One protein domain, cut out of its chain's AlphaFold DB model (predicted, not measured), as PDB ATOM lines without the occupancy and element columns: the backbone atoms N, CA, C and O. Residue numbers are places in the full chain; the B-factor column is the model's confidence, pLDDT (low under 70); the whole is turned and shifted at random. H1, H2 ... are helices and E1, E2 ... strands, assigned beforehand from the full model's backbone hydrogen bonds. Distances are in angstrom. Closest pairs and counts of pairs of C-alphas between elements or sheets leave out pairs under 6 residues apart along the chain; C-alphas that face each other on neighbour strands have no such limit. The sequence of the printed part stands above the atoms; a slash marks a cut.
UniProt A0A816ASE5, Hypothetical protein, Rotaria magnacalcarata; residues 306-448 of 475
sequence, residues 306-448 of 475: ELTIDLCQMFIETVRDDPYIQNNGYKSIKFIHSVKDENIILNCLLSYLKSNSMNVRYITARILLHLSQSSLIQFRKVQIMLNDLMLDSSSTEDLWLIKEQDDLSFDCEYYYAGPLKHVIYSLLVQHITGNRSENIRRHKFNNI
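Overview. This is residues 306 to 448 of the 475 residues of the protein "Hypothetical protein" of Rotaria magnacalcarata (UniProt A0A816ASE5). A two-stranded hairpin, E1 and E2, lies across one end of a bundle of six helices, H1, H2, H3, H4, H5 and H7, close to the first residues of H2, H4 and H7. H4 is in the middle of the bundle and the other five pack round it, while the short H8 packs on H7 and the short H6 touches H7 near the hairpin. The printed part has 143 residues, with eight named helices and two named strands in the order H1 H2 H3 H4 H5 H6 E1 E2 H7 H8; the sheet E1 - E2 is antiparallel and the class is mostly helix. The whole is compact and rounded, with a radius of gyration of the C-alphas of 14.6 A and spans of 42 by 35 by 30 A.

Arrangement. E1, residues 398 to 402, and E2, residues 414 to 419, form an antiparallel hairpin at 149 degrees, with N 399 and O 418 2.9 A apart and N 415 and O 401 2.8 A apart, both within hydrogen-bond range. The hub is H4, residues 358 to 373, which touches five helices; the closest C-alphas of H4 and E1, Met 358 and Leu 399, are 6.7 A apart. H7, residues 420 to 433, touches H4 at a shallow tilt of 14 degrees, the same way, closest at the C-alphas of Leu 420 and Met 358, 6.7 A. H5, residues 379 to 391, forms a helical hairpin with H4, at a shallow tilt of 20 degrees, opposite ways; their closest C-alphas, Ser 372 and Phe 379, are 5.1 A apart. H5 also touches H7, with the C-alphas of Met 390 and Lys 421 closest at 4.4 A. H3, residues 342 to 353, forms another helical hairpin with H4, opposite ways at a shallow tilt of 32 degrees, only just short of steep; H3 touches H4 with residues 349 to 353 alone, closest at the C-alphas of Leu 353 and Arg 361, 4.7 A. H2, residues 323 to 335, touches H4 with residues 330 to 334 alone, the same way at a shallow tilt of 20 degrees, closest at the C-alphas of Ile 333 and Ile 367, 6.6 A. H1, residues 309 to 320, touches H4 with residues 315 to 319 alone, at a steep tilt of 42 degrees, closest at the C-alphas of Ile 316 and Val 360, 5.9 A. These six helices are an up-and-down bundle, each running against the one before it in the chain. H6, residues 393 to 396, touches H7, with the C-alphas of Ser 395 and Leu 420 closest at 5.3 A. H8, residues 438 to 443, touches H7 at a steep tilt of 59 degrees, with the C-alphas of Arg 441 and Ser 426 closest at 5.9 A. H2 and H3 are apart, as are H1 and H7. Every O i to N i+4 pair is within hydrogen-bond range in H3, H4, H5, H7 and H8, against 6 of 8 in H1 and 7 of 9 in H2; H6 is too short for such a pair.

Along the chain. E1 is 13.6 A long and E2 14.9 A. H4, the longest helix by residues, measures 22.3 A from C-alpha 358 at (-23.853, 18.450, 134.005) to C-alpha 373 at (-13.337, 4.213, 120.458). H7 measures 20.0 A, H2 19.8 A, H1 and H5 18.1 A each, and H3 16.3 A. H1 begins with C-alpha 309 at (-25.437, -1.754, 134.442), and H8 ends with C-alpha 443 at (-7.334, 27.428, 122.542).

Size, cuts and confidence. The two C-alphas farthest apart, those of Asp 341 and Asn 447, are 43.8 A apart. The printed part has no cut. The link from E1 to E2, 11 residues, is long. The mean pLDDT of the printed part is 78.4; residues 322, 324, 403 to 414 and 434 to 448 are under 70.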
ATOM      1  N   GLU A 306     -15.687  -5.932 131.370       90.44
ATOM      2  CA  GLU A 306     -17.108  -6.009 131.036       90.44
ATOM      3  C   GLU A 306     -17.886  -4.851 131.668       90.44
ATOM      4  O   GLU A 306     -18.082  -4.794 132.883       90.44
ATOM      5  N   LEU A 307     -18.378  -3.930 130.836       92.31
ATOM      6  CA  LEU A 307     -19.312  -2.908 131.290       92.31
ATOM      7  C   LEU A 307     -20.662  -3.558 131.586       92.31
ATOM      8  O   LEU A 307     -21.294  -4.106 130.685       92.31
ATOM      9  N   THR A 308     -21.108  -3.461 132.833       91.56
ATOM     10  CA  THR A 308     -22.435  -3.879 133.300       91.56
ATOM     11  C   THR A 308     -23.262  -2.655 133.698       91.56
ATOM     12  O   THR A 308     -22.730  -1.555 133.855       91.56
ATOM     13  N   ILE A 309     -24.571  -2.824 133.904       90.50
ATOM     14  CA  ILE A 309     -25.437  -1.754 134.442       90.50
ATOM     15  C   ILE A 309     -24.923  -1.275 135.803       90.50
ATOM     16  O   ILE A 309     -24.897  -0.075 136.065       90.50
ATOM     17  N   ASP A 310     -24.485  -2.216 136.634       88.19
ATOM     18  CA  ASP A 310     -23.917  -1.968 137.953       88.19
ATOM     19  C   ASP A 310     -22.650  -1.108 137.858       88.19
ATOM     20  O   ASP A 310     -22.543  -0.074 138.517       88.19
ATOM     21  N   LEU A 311     -21.725  -1.457 136.960       90.31
ATOM     22  CA  LEU A 311     -20.507  -0.673 136.753       90.31
ATOM     23  C   LEU A 311     -20.803   0.713 136.155       90.31
ATOM     24  O   LEU A 311     -20.197   1.702 136.566       90.31
ATOM     25  N   CYS A 312     -21.781   0.818 135.247       91.19
ATOM     26  CA  CYS A 312     -22.290   2.109 134.774       91.19
ATOM     27  C   CYS A 312     -22.795   2.970 135.937       91.19
ATOM     28  O   CYS A 312     -22.421   4.134 136.028       91.19
ATOM     29  N   GLN A 313     -23.620   2.414 136.831       89.31
ATOM     30  CA  GLN A 313     -24.113   3.139 138.006       89.31
ATOM     31  C   GLN A 313     -22.960   3.634 138.877       89.31
ATOM     32  O   GLN A 313     -22.949   4.808 139.234       89.31
ATOM     33  N   MET A 314     -21.959   2.789 139.142       87.69
ATOM     34  CA  MET A 314     -20.796   3.186 139.937       87.69
ATOM     35  C   MET A 314     -20.042   4.364 139.309       87.69
ATOM     36  O   MET A 314     -19.709   5.309 140.018       87.69
ATOM     37  N   PHE A 315     -19.804   4.359 137.989       89.75
ATOM     38  CA  PHE A 315     -19.159   5.492 137.310       89.75
ATOM     39  C   PHE A 315     -19.969   6.786 137.385       89.75
ATOM     40  O   PHE A 315     -19.390   7.866 137.378       89.75
ATOM     41  N   ILE A 316     -21.299   6.704 137.418       90.00
ATOM     42  CA  ILE A 316     -22.148   7.889 137.561       90.00
ATOM     43  C   ILE A 316     -22.177   8.377 139.011       90.00
ATOM     44  O   ILE A 316     -22.190   9.583 139.257       90.00
ATOM     45  N   GLU A 317     -22.166   7.461 139.974       85.25
ATOM     46  CA  GLU A 317     -22.139   7.788 141.398       85.25
ATOM     47  C   GLU A 317     -20.838   8.500 141.800       85.25
ATOM     48  O   GLU A 317     -20.901   9.383 142.658       85.25
ATOM     49  N   THR A 318     -19.708   8.239 141.119       81.06
ATOM     50  CA  THR A 318     -18.440   8.932 141.419       81.06
ATOM     51  C   THR A 318     -18.496  10.440 141.264       81.06
ATOM     52  O   THR A 318     -17.745  11.124 141.944       81.06
ATOM     53  N   VAL A 319     -19.415  10.990 140.459       78.00
ATOM     54  CA  VAL A 319     -19.640  12.449 140.346       78.00
ATOM     55  C   VAL A 319     -19.797  13.122 141.706       78.00
ATOM     56  O   VAL A 319     -19.481  14.300 141.860       78.00
ATOM     57  N   ARG A 320     -20.382  12.395 142.660       73.25
ATOM     58  CA  ARG A 320     -20.728  12.896 143.992       73.25
ATOM     59  C   ARG A 320     -19.622  12.659 145.015       73.25
ATOM     60  O   ARG A 320     -19.782  13.078 146.156       73.25
ATOM     61  N   ASP A 321     -18.557  11.972 144.623       71.69
ATOM     62  CA  ASP A 321     -17.431  11.671 145.492       71.69
ATOM     63  C   ASP A 321     -16.402  12.803 145.490       71.69
ATOM     64  O   ASP A 321     -16.509  13.772 144.735       71.69
ATOM     65  N   ASP A 322     -15.392  12.688 146.344       68.44
ATOM     66  CA  ASP A 322     -14.245  13.587 146.335       68.44
ATOM     67  C   ASP A 322     -13.492  13.535 144.984       68.44
ATOM     68  O   ASP A 322     -13.589  12.564 144.215       68.44
ATOM     69  N   PRO A 323     -12.716  14.584 144.666       70.88
ATOM     70  CA  PRO A 323     -12.048  14.674 143.378       70.88
ATOM     71  C   PRO A 323     -11.039  13.553 143.073       70.88
ATOM     72  O   PRO A 323     -10.837  13.233 141.897       70.88
ATOM     73  N   TYR A 324     -10.448  12.902 144.077       69.88
ATOM     74  CA  TYR A 324      -9.543  11.780 143.827       69.88
ATOM     75  C   TYR A 324     -10.306  10.544 143.334       69.88
ATOM     76  O   TYR A 324      -9.847   9.886 142.392       69.88
ATOM     77  N   ILE A 325     -11.480  10.221 143.902       73.19
ATOM     78  CA  ILE A 325     -12.319   9.123 143.379       73.19
ATOM     79  C   ILE A 325     -12.794   9.448 141.971       73.19
ATOM     80  O   ILE A 325     -12.753   8.574 141.105       73.19
ATOM     81  N   GLN A 326     -13.213  10.688 141.723       75.06
ATOM     82  CA  GLN A 326     -13.638  11.119 140.392       75.06
ATOM     83  C   GLN A 326     -12.533  10.908 139.352       75.06
ATOM     84  O   GLN A 326     -12.769  10.261 138.331       75.06
ATOM     85  N   ASN A 327     -11.313  11.386 139.623       76.50
ATOM     86  CA  ASN A 327     -10.180  11.245 138.706       76.50
ATOM     87  C   ASN A 327      -9.854   9.763 138.437       76.50
ATOM     88  O   ASN A 327      -9.769   9.338 137.284       76.50
ATOM     89  N   ASN A 328      -9.772   8.942 139.490       76.12
ATOM     90  CA  ASN A 328      -9.528   7.506 139.344       76.12
ATOM     91  C   ASN A 328     -10.657   6.786 138.597       76.12
ATOM     92  O   ASN A 328     -10.392   5.996 137.694       76.12
ATOM     93  N   GLY A 329     -11.916   7.110 138.896       80.69
ATOM     94  CA  GLY A 329     -13.073   6.599 138.167       80.69
ATOM     95  C   GLY A 329     -12.989   6.933 136.677       80.69
ATOM     96  O   GLY A 329     -13.180   6.062 135.832       80.69
ATOM     97  N   TYR A 330     -12.615   8.163 136.324       82.06
ATOM     98  CA  TYR A 330     -12.485   8.572 134.923       82.06
ATOM     99  C   TYR A 330     -11.333   7.875 134.203       82.06
ATOM    100  O   TYR A 330     -11.476   7.525 133.027       82.06
ATOM    101  N   LYS A 331     -10.205   7.654 134.890       82.88
ATOM    102  CA  LYS A 331      -9.085   6.863 134.364       82.88
ATOM    103  C   LYS A 331      -9.511   5.418 134.114       82.88
ATOM    104  O   LYS A 331      -9.109   4.855 133.098       82.88
ATOM    105  N   SER A 332     -10.343   4.841 134.978       87.88
ATOM    106  CA  SER A 332     -10.755   3.436 134.897       87.88
ATOM    107  C   SER A 332     -11.677   3.115 133.716       87.88
ATOM    108  O   SER A 332     -11.653   1.985 133.231       87.88
ATOM    109  N   ILE A 333     -12.386   4.102 133.149       89.31
ATOM    110  CA  ILE A 333     -13.194   3.925 131.923       89.31
ATOM    111  C   ILE A 333     -12.363   3.305 130.788       89.31
ATOM    112  O   ILE A 333     -12.872   2.477 130.035       89.31
ATOM    113  N   LYS A 334     -11.069   3.647 130.689       86.94
ATOM    114  CA  LYS A 334     -10.186   3.179 129.608       86.94
ATOM    115  C   LYS A 334     -10.004   1.657 129.567       86.94
ATOM    116  O   LYS A 334      -9.573   1.139 128.542       86.94
ATOM    117  N   PHE A 335     -10.286   0.961 130.669       87.75
ATOM    118  CA  PHE A 335     -10.104  -0.485 130.786       87.75
ATOM    119  C   PHE A 335     -11.285  -1.295 130.233       87.75
ATOM    120  O   PHE A 335     -11.145  -2.490 129.992       87.75
ATOM    121  N   ILE A 336     -12.422  -0.649 129.959       91.00
ATOM    122  CA  ILE A 336     -13.607  -1.314 129.418       91.00
ATOM    123  C   ILE A 336     -13.357  -1.793 127.983       91.00
ATOM    124  O   ILE A 336     -13.038  -0.990 127.100       91.00
ATOM    125  N   HIS A 337     -13.564  -3.086 127.737       90.94
ATOM    126  CA  HIS A 337     -13.349  -3.731 126.438       90.94
ATOM    127  C   HIS A 337     -14.477  -4.695 126.021       90.94
ATOM    128  O   HIS A 337     -14.374  -5.341 124.982       90.94
ATOM    129  N   SER A 338     -15.553  -4.809 126.797       92.44
ATOM    130  CA  SER A 338     -16.795  -5.491 126.421       92.44
ATOM    131  C   SER A 338     -18.009  -4.834 127.090       92.44
ATOM    132  O   SER A 338     -17.872  -4.028 128.011       92.44
ATOM    133  N   VAL A 339     -19.211  -5.133 126.591       90.69
ATOM    134  CA  VAL A 339     -20.484  -4.571 127.072       90.69
ATOM    135  C   VAL A 339     -21.470  -5.712 127.298       90.69
ATOM    136  O   VAL A 339     -21.749  -6.474 126.373       90.69
ATOM    137  N   LYS A 340     -22.014  -5.811 128.510       90.56
ATOM    138  CA  LYS A 340     -23.041  -6.790 128.872       90.56
ATOM    139  C   LYS A 340     -24.428  -6.233 128.591       90.56
ATOM    140  O   LYS A 340     -24.787  -5.197 129.133       90.56
ATOM    141  N   ASP A 341     -25.219  -6.918 127.773       89.25
ATOM    142  CA  ASP A 341     -26.570  -6.471 127.408       89.25
ATOM    143  C   ASP A 341     -26.588  -5.039 126.824       89.25
ATOM    144  O   ASP A 341     -27.179  -4.118 127.393       89.25
ATOM    145  N   GLU A 342     -25.944  -4.853 125.660       90.06
ATOM    146  CA  GLU A 342     -25.730  -3.551 124.987       90.06
ATOM    147  C   GLU A 342     -26.958  -2.630 125.020       90.06
ATOM    148  O   GLU A 342     -26.847  -1.466 125.398       90.06
ATOM    149  N   ASN A 343     -28.144  -3.146 124.677       90.62
ATOM    150  CA  ASN A 343     -29.376  -2.353 124.648       90.62
ATOM    151  C   ASN A 343     -29.767  -1.809 126.029       90.62
ATOM    152  O   ASN A 343     -30.238  -0.677 126.132       90.62
ATOM    153  N   ILE A 344     -29.580  -2.596 127.092       92.44
ATOM    154  CA  ILE A 344     -29.930  -2.169 128.449       92.44
ATOM    155  C   ILE A 344     -28.946  -1.099 128.923       92.44
ATOM    156  O   ILE A 344     -29.361  -0.074 129.467       92.44
ATOM    157  N   ILE A 345     -27.654  -1.287 128.646       92.94
ATOM    158  CA  ILE A 345     -26.618  -0.301 128.967       92.94
ATOM    159  C   ILE A 345     -26.825   0.997 128.191       92.94
ATOM    160  O   ILE A 345     -26.765   2.073 128.781       92.94
ATOM    161  N   LEU A 346     -27.132   0.917 126.898       91.69
ATOM    162  CA  LEU A 346     -27.442   2.085 126.079       91.69
ATOM    163  C   LEU A 346     -28.650   2.850 126.616       91.69
ATOM    164  O   LEU A 346     -28.573   4.066 126.768       91.69
ATOM    165  N   ASN A 347     -29.739   2.161 126.960       92.94
ATOM    166  CA  ASN A 347     -30.913   2.797 127.560       92.94
ATOM    167  C   ASN A 347     -30.581   3.465 128.903       92.94
ATOM    168  O   ASN A 347     -31.053   4.570 129.178       92.94
ATOM    169  N   CYS A 348     -29.728   2.832 129.713       93.69
ATOM    170  CA  CYS A 348     -29.243   3.388 130.973       93.69
ATOM    171  C   CYS A 348     -28.446   4.687 130.737       93.69
ATOM    172  O   CYS A 348     -28.791   5.740 131.275       93.69
ATOM    173  N   LEU A 349     -27.444   4.659 129.854       94.25
ATOM    174  CA  LEU A 349     -26.631   5.832 129.503       94.25
ATOM    175  C   LEU A 349     -27.478   6.952 128.877       94.25
ATOM    176  O   LEU A 349     -27.312   8.117 129.225       94.25
ATOM    177  N   LEU A 350     -28.447   6.622 128.021       93.31
ATOM    178  CA  LEU A 350     -29.390   7.600 127.464       93.31
ATOM    179  C   LEU A 350     -30.220   8.299 128.544       93.31
ATOM    180  O   LEU A 350     -30.539   9.479 128.400       93.31
ATOM    181  N   SER A 351     -30.569   7.602 129.627       94.31
ATOM    182  CA  SER A 351     -31.271   8.228 130.750       94.31
ATOM    183  C   SER A 351     -30.364   9.202 131.513       94.31
ATOM    184  O   SER A 351     -30.793  10.306 131.841       94.31
ATOM    185  N   TYR A 352     -29.080   8.866 131.692       94.44
ATOM    186  CA  TYR A 352     -28.104   9.754 132.328       94.44
ATOM    187  C   TYR A 352     -27.725  10.969 131.481       94.44
ATOM    188  O   TYR A 352     -27.493  12.042 132.038       94.44
ATOM    189  N   LEU A 353     -27.753  10.860 130.149       92.56
ATOM    190  CA  LEU A 353     -27.604  12.016 129.257       92.56
ATOM    191  C   LEU A 353     -28.698  13.077 129.460       92.56
ATOM    192  O   LEU A 353     -28.471  14.244 129.160       92.56
ATOM    193  N   LYS A 354     -29.857  12.691 130.003       91.25
ATOM    194  CA  LYS A 354     -30.974  13.592 130.323       91.25
ATOM    195  C   LYS A 354     -30.981  14.058 131.783       91.25
ATOM    196  O   LYS A 354     -31.905  14.751 132.193       91.25
ATOM    197  N   SER A 355     -29.980  13.674 132.581       90.06
ATOM    198  CA  SER A 355     -29.865  14.052 133.997       90.06
ATOM    199  C   SER A 355     -29.847  15.570 134.181       90.06
ATOM    200  O   SER A 355     -29.352  16.276 133.318       90.06
ATOM    201  N   ASN A 356     -30.292  16.105 135.317       87.69
ATOM    202  CA  ASN A 356     -30.119  17.538 135.602       87.69
ATOM    203  C   ASN A 356     -28.661  17.906 135.941       87.69
ATOM    204  O   ASN A 356     -28.309  19.075 135.944       87.69
ATOM    205  N   SER A 357     -27.799  16.925 136.232       86.69
ATOM    206  CA  SER A 357     -26.397  17.176 136.583       86.69
ATOM    207  C   SER A 357     -25.495  17.188 135.348       86.69
ATOM    208  O   SER A 357     -25.350  16.167 134.669       86.69
ATOM    209  N   MET A 358     -24.811  18.311 135.109       86.19
ATOM    210  CA  MET A 358     -23.853  18.450 134.005       86.19
ATOM    211  C   MET A 358     -22.669  17.481 134.116       86.19
ATOM    212  O   MET A 358     -22.250  16.910 133.111       86.19
ATOM    213  N   ASN A 359     -22.184  17.205 135.331       84.06
ATOM    214  CA  ASN A 359     -21.118  16.225 135.564       84.06
ATOM    215  C   ASN A 359     -21.557  14.794 135.204       84.06
ATOM    216  O   ASN A 359     -20.800  14.055 134.574       84.06
ATOM    217  N   VAL A 360     -22.804  14.420 135.526       89.81
ATOM    218  CA  VAL A 360     -23.380  13.123 135.121       89.81
ATOM    219  C   VAL A 360     -23.448  13.024 133.598       89.81
ATOM    220  O   VAL A 360     -22.999  12.028 133.027       89.81
ATOM    221  N   ARG A 361     -23.948  14.068 132.923       90.25
ATOM    222  CA  ARG A 361     -23.991  14.123 131.453       90.25
ATOM    223  C   ARG A 361     -22.591  14.011 130.844       90.25
ATOM    224  O   ARG A 361     -22.392  13.249 129.900       90.25
ATOM    225  N   TYR A 362     -21.616  14.722 131.410       88.94
ATOM    226  CA  TYR A 362     -20.224  14.719 130.968       88.94
ATOM    227  C   TYR A 362     -19.576  13.331 131.046       88.94
ATOM    228  O   TYR A 362     -19.023  12.856 130.053       88.94
ATOM    229  N   ILE A 363     -19.662  12.643 132.190       89.50
ATOM    230  CA  ILE A 363     -19.103  11.287 132.329       89.50
ATOM    231  C   ILE A 363     -19.811  10.320 131.398       89.50
ATOM    232  O   ILE A 363     -19.160   9.511 130.741       89.50
ATOM    233  N   THR A 364     -21.134  10.421 131.298       93.31
ATOM    234  CA  THR A 364     -21.921   9.575 130.399       93.31
ATOM    235  C   THR A 364     -21.441   9.729 128.956       93.31
ATOM    236  O   THR A 364     -21.217   8.736 128.262       93.31
ATOM    237  N   ALA A 365     -21.186  10.965 128.517       91.81
ATOM    238  CA  ALA A 365     -20.600  11.234 127.212       91.81
ATOM    239  C   ALA A 365     -19.184  10.654 127.064       91.81
ATOM    240  O   ALA A 365     -18.865  10.091 126.018       91.81
ATOM    241  N   ARG A 366     -18.342  10.724 128.107       89.69
ATOM    242  CA  ARG A 366     -17.019  10.072 128.107       89.69
ATOM    243  C   ARG A 366     -17.115   8.556 127.960       89.69
ATOM    244  O   ARG A 366     -16.355   7.996 127.175       89.69
ATOM    245  N   ILE A 367     -18.037   7.905 128.672       92.56
ATOM    246  CA  ILE A 367     -18.274   6.460 128.558       92.56
ATOM    247  C   ILE A 367     -18.685   6.124 127.123       92.56
ATOM    248  O   ILE A 367     -18.057   5.277 126.497       92.56
ATOM    249  N   LEU A 368     -19.672   6.826 126.556       93.81
ATOM    250  CA  LEU A 368     -20.134   6.585 125.182       93.81
ATOM    251  C   LEU A 368     -19.018   6.761 124.140       93.81
ATOM    252  O   LEU A 368     -18.892   5.945 123.227       93.81
ATOM    253  N   LEU A 369     -18.182   7.792 124.285       90.25
ATOM    254  CA  LEU A 369     -17.032   8.009 123.403       90.25
ATOM    255  C   LEU A 369     -15.983   6.907 123.530       90.25
ATOM    256  O   LEU A 369     -15.450   6.469 122.512       90.25
ATOM    257  N   HIS A 370     -15.706   6.439 124.750       91.00
ATOM    258  CA  HIS A 370     -14.810   5.303 124.972       91.00
ATOM    259  C   HIS A 370     -15.358   4.027 124.327       91.00
ATOM    260  O   HIS A 370     -14.647   3.368 123.576       91.00
ATOM    261  N   LEU A 371     -16.641   3.717 124.532       92.06
ATOM    262  CA  LEU A 371     -17.284   2.552 123.918       92.06
ATOM    263  C   LEU A 371     -17.230   2.609 122.387       92.06
ATOM    264  O   LEU A 371     -16.980   1.595 121.738       92.06
ATOM    265  N   SER A 372     -17.393   3.797 121.804       90.75
ATOM    266  CA  SER A 372     -17.182   3.994 120.370       90.75
ATOM    267  C   SER A 372     -15.722   3.818 119.953       90.75
ATOM    268  O   SER A 372     -15.454   3.264 118.890       90.75
ATOM    269  N   GLN A 373     -14.770   4.296 120.757       86.94
ATOM    270  CA  GLN A 373     -13.337   4.213 120.458       86.94
ATOM    271  C   GLN A 373     -12.858   2.764 120.453       86.94
ATOM    272  O   GLN A 373     -12.109   2.359 119.569       86.94
ATOM    273  N   SER A 374     -13.355   1.979 121.403       87.19
ATOM    274  CA  SER A 374     -13.116   0.542 121.507       87.19
ATOM    275  C   SER A 374     -13.950  -0.283 120.517       87.19
ATOM    276  O   SER A 374     -13.940  -1.505 120.593       87.19
ATOM    277  N   SER A 375     -14.671   0.355 119.582       89.06
ATOM    278  CA  SER A 375     -15.537  -0.301 118.587       89.06
ATOM    279  C   SER A 375     -16.643  -1.190 119.181       89.06
ATOM    280  O   SER A 375     -17.171  -2.061 118.496       89.06
ATOM    281  N   LEU A 376     -17.019  -0.953 120.440       89.88
ATOM    282  CA  LEU A 376     -18.079  -1.684 121.143       89.88
ATOM    283  C   LEU A 376     -19.469  -1.159 120.777       89.88
ATOM    284  O   LEU A 376     -20.447  -1.892 120.847       89.88
ATOM    285  N   ILE A 377     -19.557   0.114 120.379       91.00
ATOM    286  CA  ILE A 377     -20.782   0.758 119.899       91.00
ATOM    287  C   ILE A 377     -20.453   1.533 118.621       91.00
ATOM    288  O   ILE A 377     -19.387   2.125 118.485       91.00
ATOM    289  N   GLN A 378     -21.385   1.558 117.669       90.06
ATOM    290  CA  GLN A 378     -21.210   2.302 116.423       90.06
ATOM    291  C   GLN A 378     -21.055   3.810 116.676       90.06
ATOM    292  O   GLN A 378     -21.969   4.451 117.201       90.06
ATOM    293  N   PHE A 379     -19.959   4.395 116.183       87.81
ATOM    294  CA  PHE A 379     -19.682   5.831 116.305       87.81
ATOM    295  C   PHE A 379     -20.835   6.714 115.828       87.81
ATOM    296  O   PHE A 379     -21.192   7.676 116.498       87.81
ATOM    297  N   ARG A 380     -21.496   6.353 114.719       86.81
ATOM    298  CA  ARG A 380     -22.642   7.113 114.195       86.81
ATOM    299  C   ARG A 380     -23.786   7.227 115.209       86.81
ATOM    300  O   ARG A 380     -24.415   8.278 115.280       86.81
ATOM    301  N   LYS A 381     -24.048   6.179 116.002       89.06
ATOM    302  CA  LYS A 381     -25.067   6.217 117.064       89.06
ATOM    303  C   LYS A 381     -24.651   7.185 118.172       89.06
ATOM    304  O   LYS A 381     -25.439   8.044 118.550       89.06
ATOM    305  N   VAL A 382     -23.404   7.088 118.636       88.88
ATOM    306  CA  VAL A 382     -22.852   7.975 119.675       88.88
ATOM    307  C   VAL A 382     -22.838   9.432 119.212       88.88
ATOM    308  O   VAL A 382     -23.228  10.320 119.962       88.88
ATOM    309  N   GLN A 383     -22.469   9.685 117.959       85.00
ATOM    310  CA  GLN A 383     -22.464  11.021 117.373       85.00
ATOM    311  C   GLN A 383     -23.858  11.657 117.382       85.00
ATOM    312  O   GLN A 383     -23.978  12.825 117.739       85.00
ATOM    313  N   ILE A 384     -24.906  10.907 117.024       87.62
ATOM    314  CA  ILE A 384     -26.292  11.398 117.085       87.62
ATOM    315  C   ILE A 384     -26.652  11.769 118.530       87.62
ATOM    316  O   ILE A 384     -27.056  12.898 118.779       87.62
ATOM    317  N   MET A 385     -26.397  10.873 119.489       90.69
ATOM    318  CA  MET A 385     -26.708  11.105 120.908       90.69
ATOM    319  C   MET A 385     -25.993  12.338 121.481       90.69
ATOM    320  O   MET A 385     -26.580  13.106 122.242       90.69
ATOM    321  N   LEU A 386     -24.721  12.538 121.128       88.75
ATOM    322  CA  LEU A 386     -23.944  13.682 121.605       88.75
ATOM    323  C   LEU A 386     -24.305  14.981 120.880       88.75
ATOM    324  O   LEU A 386     -24.239  16.044 121.492       88.75
ATOM    325  N   ASN A 387     -24.723  14.919 119.614       84.19
ATOM    326  CA  ASN A 387     -25.286  16.075 118.919       84.19
ATOM    327  C   ASN A 387     -26.587  16.535 119.580       84.19
ATOM    328  O   ASN A 387     -26.728  17.726 119.841       84.19
ATOM    329  N   ASP A 388     -27.485  15.606 119.915       86.56
ATOM    330  CA  ASP A 388     -28.730  15.924 120.619       86.56
ATOM    331  C   ASP A 388     -28.442  16.592 121.974       86.56
ATOM    332  O   ASP A 388     -29.040  17.612 122.308       86.56
ATOM    333  N   LEU A 389     -27.448  16.085 122.713       87.00
ATOM    334  CA  LEU A 389     -26.989  16.681 123.970       87.00
ATOM    335  C   LEU A 389     -26.441  18.107 123.794       87.00
ATOM    336  O   LEU A 389     -26.698  18.969 124.633       87.00
ATOM    337  N   MET A 390     -25.671  18.369 122.733       83.06
ATOM    338  CA  MET A 390     -25.125  19.704 122.445       83.06
ATOM    339  C   MET A 390     -26.207  20.708 122.026       83.06
ATOM    340  O   MET A 390     -26.044  21.905 122.260       83.06
ATOM    341  N   LEU A 391     -27.277  20.225 121.388       82.56
ATOM    342  CA  LEU A 391     -28.420  21.028 120.951       82.56
ATOM    343  C   LEU A 391     -29.457  21.249 122.063       82.56
ATOM    344  O   LEU A 391     -30.311  22.125 121.927       82.56
ATOM    345  N   ASP A 392     -29.379  20.497 123.163       84.19
ATOM    346  CA  ASP A 392     -30.228  20.697 124.333       84.19
ATOM    347  C   ASP A 392     -29.941  22.059 124.988       84.19
ATOM    348  O   ASP A 392     -28.820  22.361 125.407       84.19
ATOM    349  N   SER A 393     -30.985  22.881 125.111       80.81
ATOM    350  CA  SER A 393     -30.930  24.203 125.746       80.81
ATOM    351  C   SER A 393     -30.392  24.185 127.185       80.81
ATOM    352  O   SER A 393     -29.756  25.151 127.609       80.81
ATOM    353  N   SER A 394     -30.584  23.079 127.913       81.69
ATOM    354  CA  SER A 394     -30.084  22.898 129.281       81.69
ATOM    355  C   SER A 394     -28.574  22.631 129.350       81.69
ATOM    356  O   SER A 394     -27.975  22.787 130.406       81.69
ATOM    357  N   SER A 395     -27.915  22.317 128.230       79.25
ATOM    358  CA  SER A 395     -26.459  22.085 128.152       79.25
ATOM    359  C   SER A 395     -25.632  23.378 128.033       79.25
ATOM    360  O   SER A 395     -24.484  23.359 127.571       79.25
ATOM    361  N   THR A 396     -26.230  24.517 128.393       75.50
ATOM    362  CA  THR A 396     -25.586  25.837 128.427       75.50
ATOM    363  C   THR A 396     -24.927  26.148 129.766       75.50
ATOM    364  O   THR A 396     -24.137  27.083 129.820       75.50
ATOM    365  N   GLU A 397     -25.204  25.350 130.801       77.19
ATOM    366  CA  GLU A 397     -24.570  25.475 132.110       77.19
ATOM    367  C   GLU A 397     -23.068  25.171 132.064       77.19
ATOM    368  O   GLU A 397     -22.591  24.296 131.326       77.19
ATOM    369  N   ASP A 398     -22.346  25.911 132.898       76.62
ATOM    370  CA  ASP A 398     -20.900  25.866 133.008       76.62
ATOM    371  C   ASP A 398     -20.411  24.627 133.757       76.62
ATOM    372  O   ASP A 398     -20.909  24.268 134.827       76.62
ATOM    373  N   LEU A 399     -19.387  23.984 133.196       79.00
ATOM    374  CA  LEU A 399     -18.798  22.768 133.730       79.00
ATOM    375  C   LEU A 399     -17.451  23.059 134.393       79.00
ATOM    376  O   LEU A 399     -16.540  23.625 133.782       79.00
ATOM    377  N   TRP A 400     -17.302  22.584 135.624       74.38
ATOM    378  CA  TRP A 400     -16.033  22.563 136.344       74.38
ATOM    379  C   TRP A 400     -15.498  21.141 136.356       74.38
ATOM    380  O   TRP A 400     -16.191  20.211 136.765       74.38
ATOM    381  N   LEU A 401     -14.270  20.966 135.880       71.62
ATOM    382  CA  LEU A 401     -13.632  19.662 135.769       71.62
ATOM    383  C   LEU A 401     -12.401  19.591 136.658       71.62
ATOM    384  O   LEU A 401     -11.724  20.586 136.891       71.62
ATOM    385  N   ILE A 402     -12.100  18.388 137.126       70.50
ATOM    386  CA  ILE A 402     -10.879  18.116 137.877       70.50
ATOM    387  C   ILE A 402      -9.744  17.971 136.871       70.50
ATOM    388  O   ILE A 402      -9.872  17.258 135.870       70.50
ATOM    389  N   LYS A 403      -8.643  18.676 137.119       67.38
ATOM    390  CA  LYS A 403      -7.417  18.552 136.341       67.38
ATOM    391  C   LYS A 403      -6.884  17.135 136.503       67.38
ATOM    392  O   LYS A 403      -6.820  16.609 137.611       67.38
ATOM    393  N   GLU A 404      -6.517  16.509 135.392       63.38
ATOM    394  CA  GLU A 404      -5.940  15.170 135.434       63.38
ATOM    395  C   GLU A 404      -4.583  15.260 136.150       63.38
ATOM    396  O   GLU A 404      -3.678  15.966 135.705       63.38
ATOM    397  N   GLN A 405      -4.487  14.616 137.309       61.56
ATOM    398  CA  GLN A 405      -3.285  14.590 138.140       61.56
ATOM    399  C   GLN A 405      -2.726  13.171 138.235       61.56
ATOM    400  O   GLN A 405      -3.479  12.188 138.164       61.56
ATOM    401  N   ASP A 406      -1.406  13.080 138.397       53.56
ATOM    402  CA  ASP A 406      -0.719  11.839 138.744       53.56
ATOM    403  C   ASP A 406      -1.095  11.412 140.170       53.56
ATOM    404  O   ASP A 406      -1.468  12.241 140.999       53.56
ATOM    405  N   ASP A 407      -1.028  10.107 140.447       52.50
ATOM    406  CA  ASP A 407      -1.710   9.422 141.563       52.50
ATOM    407  C   ASP A 407      -1.223   9.795 142.989       52.50
ATOM    408  O   ASP A 407      -1.522   9.091 143.951       52.50
ATOM    409  N   LEU A 408      -0.474  10.894 143.152       45.94
ATOM    410  CA  LEU A 408       0.215  11.282 144.389       45.94
ATOM    411  C   LEU A 408      -0.109  12.692 144.918       45.94
ATOM    412  O   LEU A 408       0.364  13.028 146.003       45.94
ATOM    413  N   SER A 409      -0.887  13.527 144.218       44.88
ATOM    414  CA  SER A 409      -1.263  14.847 144.753       44.88
ATOM    415  C   SER A 409      -2.589  14.798 145.512       44.88
ATOM    416  O   SER A 409      -3.642  14.549 144.930       44.88
ATOM    417  N   PHE A 410      -2.537  15.091 146.814       46.81
ATOM    418  CA  PHE A 410      -3.726  15.319 147.646       46.81
ATOM    419  C   PHE A 410      -4.450  16.629 147.290       46.81
ATOM    420  O   PHE A 410      -5.642  16.769 147.556       46.81
ATOM    421  N   ASP A 411      -3.748  17.564 146.648       52.78
ATOM    422  CA  ASP A 411      -4.304  18.832 146.184       52.78
ATOM    423  C   ASP A 411      -4.908  18.670 144.789       52.78
ATOM    424  O   ASP A 411      -4.199  18.734 143.784       52.78
ATOM    425  N   CYS A 412      -6.223  18.468 144.707       60.31
ATOM    426  CA  CYS A 412      -6.932  18.435 143.431       60.31
ATOM    427  C   CYS A 412      -7.242  19.847 142.919       60.31
ATOM    428  O   CYS A 412      -7.960  20.615 143.558       60.31
ATOM    429  N   GLU A 413      -6.752  20.176 141.723       65.12
ATOM    430  CA  GLU A 413      -7.080  21.434 141.050       65.12
ATOM    431  C   GLU A 413      -8.336  21.269 140.189       65.12
ATOM    432  O   GLU A 413      -8.379  20.433 139.285       65.12
ATOM    433  N   TYR A 414      -9.349  22.102 140.422       67.69
ATOM    434  CA  TYR A 414     -10.469  22.256 139.496       67.69
ATOM    435  C   TYR A 414     -10.142  23.324 138.454       67.69
ATOM    436  O   TYR A 414      -9.533  24.346 138.763       67.69
ATOM    437  N   TYR A 415     -10.588  23.113 137.220       71.56
ATOM    438  CA  TYR A 415     -10.520  24.106 136.163       71.56
ATOM    439  C   TYR A 415     -11.892  24.311 135.523       71.56
ATOM    440  O   TYR A 415     -12.683  23.378 135.353       71.56
ATOM    441  N   TYR A 416     -12.158  25.557 135.149       75.31
ATOM    442  CA  TYR A 416     -13.335  25.920 134.381       75.31
ATOM    443  C   TYR A 416     -13.201  25.380 132.953       75.31
ATOM    444  O   TYR A 416     -12.286  25.755 132.218       75.31
ATOM    445  N   ALA A 417     -14.090  24.463 132.571       72.88
ATOM    446  CA  ALA A 417     -14.092  23.840 131.250       72.88
ATOM    447  C   ALA A 417     -15.027  24.549 130.255       72.88
ATOM    448  O   ALA A 417     -14.978  24.254 129.059       72.88
ATOM    449  N   GLY A 418     -15.852  25.482 130.738       77.31
ATOM    450  CA  GLY A 418     -16.885  26.158 129.961       77.31
ATOM    451  C   GLY A 418     -18.192  25.364 129.859       77.31
ATOM    452  O   GLY A 418     -18.341  24.319 130.498       77.31
ATOM    453  N   PRO A 419     -19.144  25.837 129.036       81.88
ATOM    454  CA  PRO A 419     -20.445  25.200 128.872       81.88
ATOM    455  C   PRO A 419     -20.343  23.747 128.404       81.88
ATOM    456  O   PRO A 419     -19.563  23.443 127.492       81.88
ATOM    457  N   LEU A 420     -21.188  22.860 128.947       83.25
ATOM    458  CA  LEU A 420     -21.178  21.425 128.626       83.25
ATOM    459  C   LEU A 420     -21.136  21.167 127.111       83.25
ATOM    460  O   LEU A 420     -20.296  20.401 126.639       83.25
ATOM    461  N   LYS A 421     -21.974  21.850 126.323       81.12
ATOM    462  CA  LYS A 421     -22.008  21.705 124.855       81.12
ATOM    463  C   LYS A 421     -20.635  21.893 124.182       81.12
ATOM    464  O   LYS A 421     -20.294  21.158 123.259       81.12
ATOM    465  N   HIS A 422     -19.820  22.836 124.658       80.06
ATOM    466  CA  HIS A 422     -18.491  23.112 124.108       80.06
ATOM    467  C   HIS A 422     -17.481  22.041 124.524       80.06
ATOM    468  O   HIS A 422     -16.628  21.637 123.726       80.06
ATOM    469  N   VAL A 423     -17.611  21.534 125.751       82.38
ATOM    470  CA  VAL A 423     -16.793  20.429 126.258       82.38
ATOM    471  C   VAL A 423     -17.067  19.154 125.461       82.38
ATOM    472  O   VAL A 423     -16.125  18.500 125.011       82.38
ATOM    473  N   ILE A 424     -18.337  18.825 125.209       83.88
ATOM    474  CA  ILE A 424     -18.730  17.656 124.407       83.88
ATOM    475  C   ILE A 424     -18.251  17.785 122.962       83.88
ATOM    476  O   ILE A 424     -17.687  16.835 122.417       83.88
ATOM    477  N   TYR A 425     -18.387  18.970 122.361       78.75
ATOM    478  CA  TYR A 425     -17.831  19.242 121.037       78.75
ATOM    479  C   TYR A 425     -16.316  18.999 121.001       78.75
ATOM    480  O   TYR A 425     -15.805  18.316 120.113       78.75
ATOM    481  N   SER A 426     -15.596  19.505 122.005       76.31
ATOM    482  CA  SER A 426     -14.148  19.311 122.130       76.31
ATOM    483  C   SER A 426     -13.787  17.828 122.228       76.31
ATOM    484  O   SER A 426     -12.883  17.376 121.530       76.31
ATOM    485  N   LEU A 427     -14.521  17.052 123.031       79.19
ATOM    486  CA  LEU A 427     -14.324  15.607 123.159       79.19
ATOM    487  C   LEU A 427     -14.565  14.856 121.838       79.19
ATOM    488  O   LEU A 427     -13.773  13.987 121.474       79.19
ATOM    489  N   LEU A 428     -15.616  15.212 121.092       78.19
ATOM    490  CA  LEU A 428     -15.899  14.645 119.769       78.19
ATOM    491  C   LEU A 428     -14.768  14.929 118.774       78.19
ATOM    492  O   LEU A 428     -14.336  14.030 118.054       78.19
ATOM    493  N   VAL A 429     -14.246  16.159 118.752       73.44
ATOM    494  CA  VAL A 429     -13.111  16.528 117.892       73.44
ATOM    495  C   VAL A 429     -11.856  15.746 118.277       73.44
ATOM    496  O   VAL A 429     -11.178  15.220 117.395       73.44
ATOM    497  N   GLN A 430     -11.554  15.624 119.574       71.94
ATOM    498  CA  GLN A 430     -10.421  14.823 120.062       71.94
ATOM    499  C   GLN A 430     -10.543  13.356 119.626       71.94
ATOM    500  O   GLN A 430      -9.560  12.757 119.190       71.94
ATOM    501  N   HIS A 431     -11.753  12.794 119.683       74.38
ATOM    502  CA  HIS A 431     -12.031  11.431 119.237       74.38
ATOM    503  C   HIS A 431     -11.805  11.250 117.727       74.38
ATOM    504  O   HIS A 431     -11.088  10.339 117.326       74.38
ATOM    505  N   ILE A 432     -12.358  12.139 116.893       73.00
ATOM    506  CA  ILE A 432     -12.250  12.056 115.422       73.00
ATOM    507  C   ILE A 432     -10.807  12.266 114.946       73.00
ATOM    508  O   ILE A 432     -10.347  11.601 114.023       73.00
ATOM    509  N   THR A 433     -10.096  13.215 115.554       70.69
ATOM    510  CA  THR A 433      -8.743  13.600 115.118       70.69
ATOM    511  C   THR A 433      -7.642  12.728 115.716       70.69
ATOM    512  O   THR A 433      -6.487  12.851 115.316       70.69
ATOM    513  N   GLY A 434      -7.963  11.900 116.716       65.62
ATOM    514  CA  GLY A 434      -6.976  11.171 117.515       65.62
ATOM    515  C   GLY A 434      -6.075  12.075 118.370       65.62
ATOM    516  O   GLY A 434      -5.198  11.574 119.075       65.62
ATOM    517  N   ASN A 435      -6.271  13.399 118.343       64.94
ATOM    518  CA  ASN A 435      -5.450  14.356 119.069       64.94
ATOM    519  C   ASN A 435      -6.016  14.563 120.479       64.94
ATOM    520  O   ASN A 435      -7.016  15.251 120.672       64.94
ATOM    521  N   ARG A 436      -5.347  13.980 121.478       59.59
ATOM    522  CA  ARG A 436      -5.737  14.057 122.897       59.59
ATOM    523  C   ARG A 436      -5.251  15.326 123.616       59.59
ATOM    524  O   ARG A 436      -5.394  15.409 124.830       59.59
ATOM    525  N   SER A 437      -4.669  16.305 122.916       52.97
ATOM    526  CA  SER A 437      -4.088  17.481 123.579       52.97
ATOM    527  C   SER A 437      -5.135  18.327 124.322       52.97
ATOM    528  O   SER A 437      -6.193  18.665 123.779       52.97
ATOM    529  N   GLU A 438      -4.808  18.736 125.556       48.94
ATOM    530  CA  GLU A 438      -5.568  19.750 126.312       48.94
ATOM    531  C   GLU A 438      -5.609  21.103 125.583       48.94
ATOM    532  O   GLU A 438      -6.538  21.889 125.768       48.94
ATOM    533  N   ASN A 439      -4.644  21.356 124.695       37.41
ATOM    534  CA  ASN A 439      -4.577  22.564 123.875       37.41
ATOM    535  C   ASN A 439      -5.799  22.728 122.957       37.41
ATOM    536  O   ASN A 439      -6.224  23.858 122.732       37.41
ATOM    537  N   ILE A 440      -6.427  21.635 122.494       42.66
ATOM    538  CA  ILE A 440      -7.694  21.701 121.740       42.66
ATOM    539  C   ILE A 440      -8.850  22.187 122.631       42.66
ATOM    540  O   ILE A 440      -9.712  22.919 122.145       42.66
ATOM    541  N   ARG A 441      -8.852  21.835 123.928       46.12
ATOM    542  CA  ARG A 441      -9.860  22.302 124.899       46.12
ATOM    543  C   ARG A 441      -9.672  23.781 125.252       46.12
ATOM    544  O   ARG A 441     -10.656  24.499 125.354       46.12
ATOM    545  N   ARG A 442      -8.423  24.244 125.406       41.09
ATOM    546  CA  ARG A 442      -8.102  25.613 125.862       41.09
ATOM    547  C   ARG A 442      -8.096  26.671 124.746       41.09
ATOM    548  O   ARG A 442      -8.603  27.769 124.948       41.09
ATOM    549  N   HIS A 443      -7.584  26.376 123.547       38.41
ATOM    550  CA  HIS A 443      -7.334  27.428 122.542       38.41
ATOM    551  C   HIS A 443      -8.551  27.927 121.751       38.41
ATOM    552  O   HIS A 443      -8.451  28.979 121.126       38.41
ATOM    553  N   LYS A 444      -9.696  27.228 121.761       40.25
ATOM    554  CA  LYS A 444     -10.909  27.717 121.072       40.25
ATOM    555  C   LYS A 444     -11.859  28.534 121.955       40.25
ATOM    556  O   LYS A 444     -12.735  29.187 121.399       40.25
ATOM    557  N   PHE A 445     -11.675  28.538 123.281       41.00
ATOM    558  CA  PHE A 445     -12.626  29.161 124.217       41.00
ATOM    559  C   PHE A 445     -12.002  30.128 125.241       41.00
ATOM    560  O   PHE A 445     -12.736  30.933 125.800       41.00
ATOM    561  N   ASN A 446     -10.673  30.163 125.410       37.53
ATOM    562  CA  ASN A 446      -9.975  31.106 126.309       37.53
ATOM    563  C   ASN A 446      -9.989  32.590 125.865       37.53
ATOM    564  O   ASN A 446      -9.263  33.399 126.433       37.53
ATOM    565  N   ASN A 447     -10.798  32.967 124.870       34.59
ATOM    566  CA  ASN A 447     -11.013  34.375 124.511       34.59
ATOM    567  C   ASN A 447     -12.242  34.992 125.202       34.59
ATOM    568  O   ASN A 447     -12.618  36.110 124.862       34.59
ATOM    569  N   ILE A 448     -12.876  34.284 126.139       36.94
ATOM    570  CA  ILE A 448     -13.997  34.805 126.924       36.94
ATOM    571  C   ILE A 448     -13.631  34.647 128.405       36.94
ATOM    572  O   ILE A 448     -13.546  33.533 128.912       36.94
TER     573      ILE A 448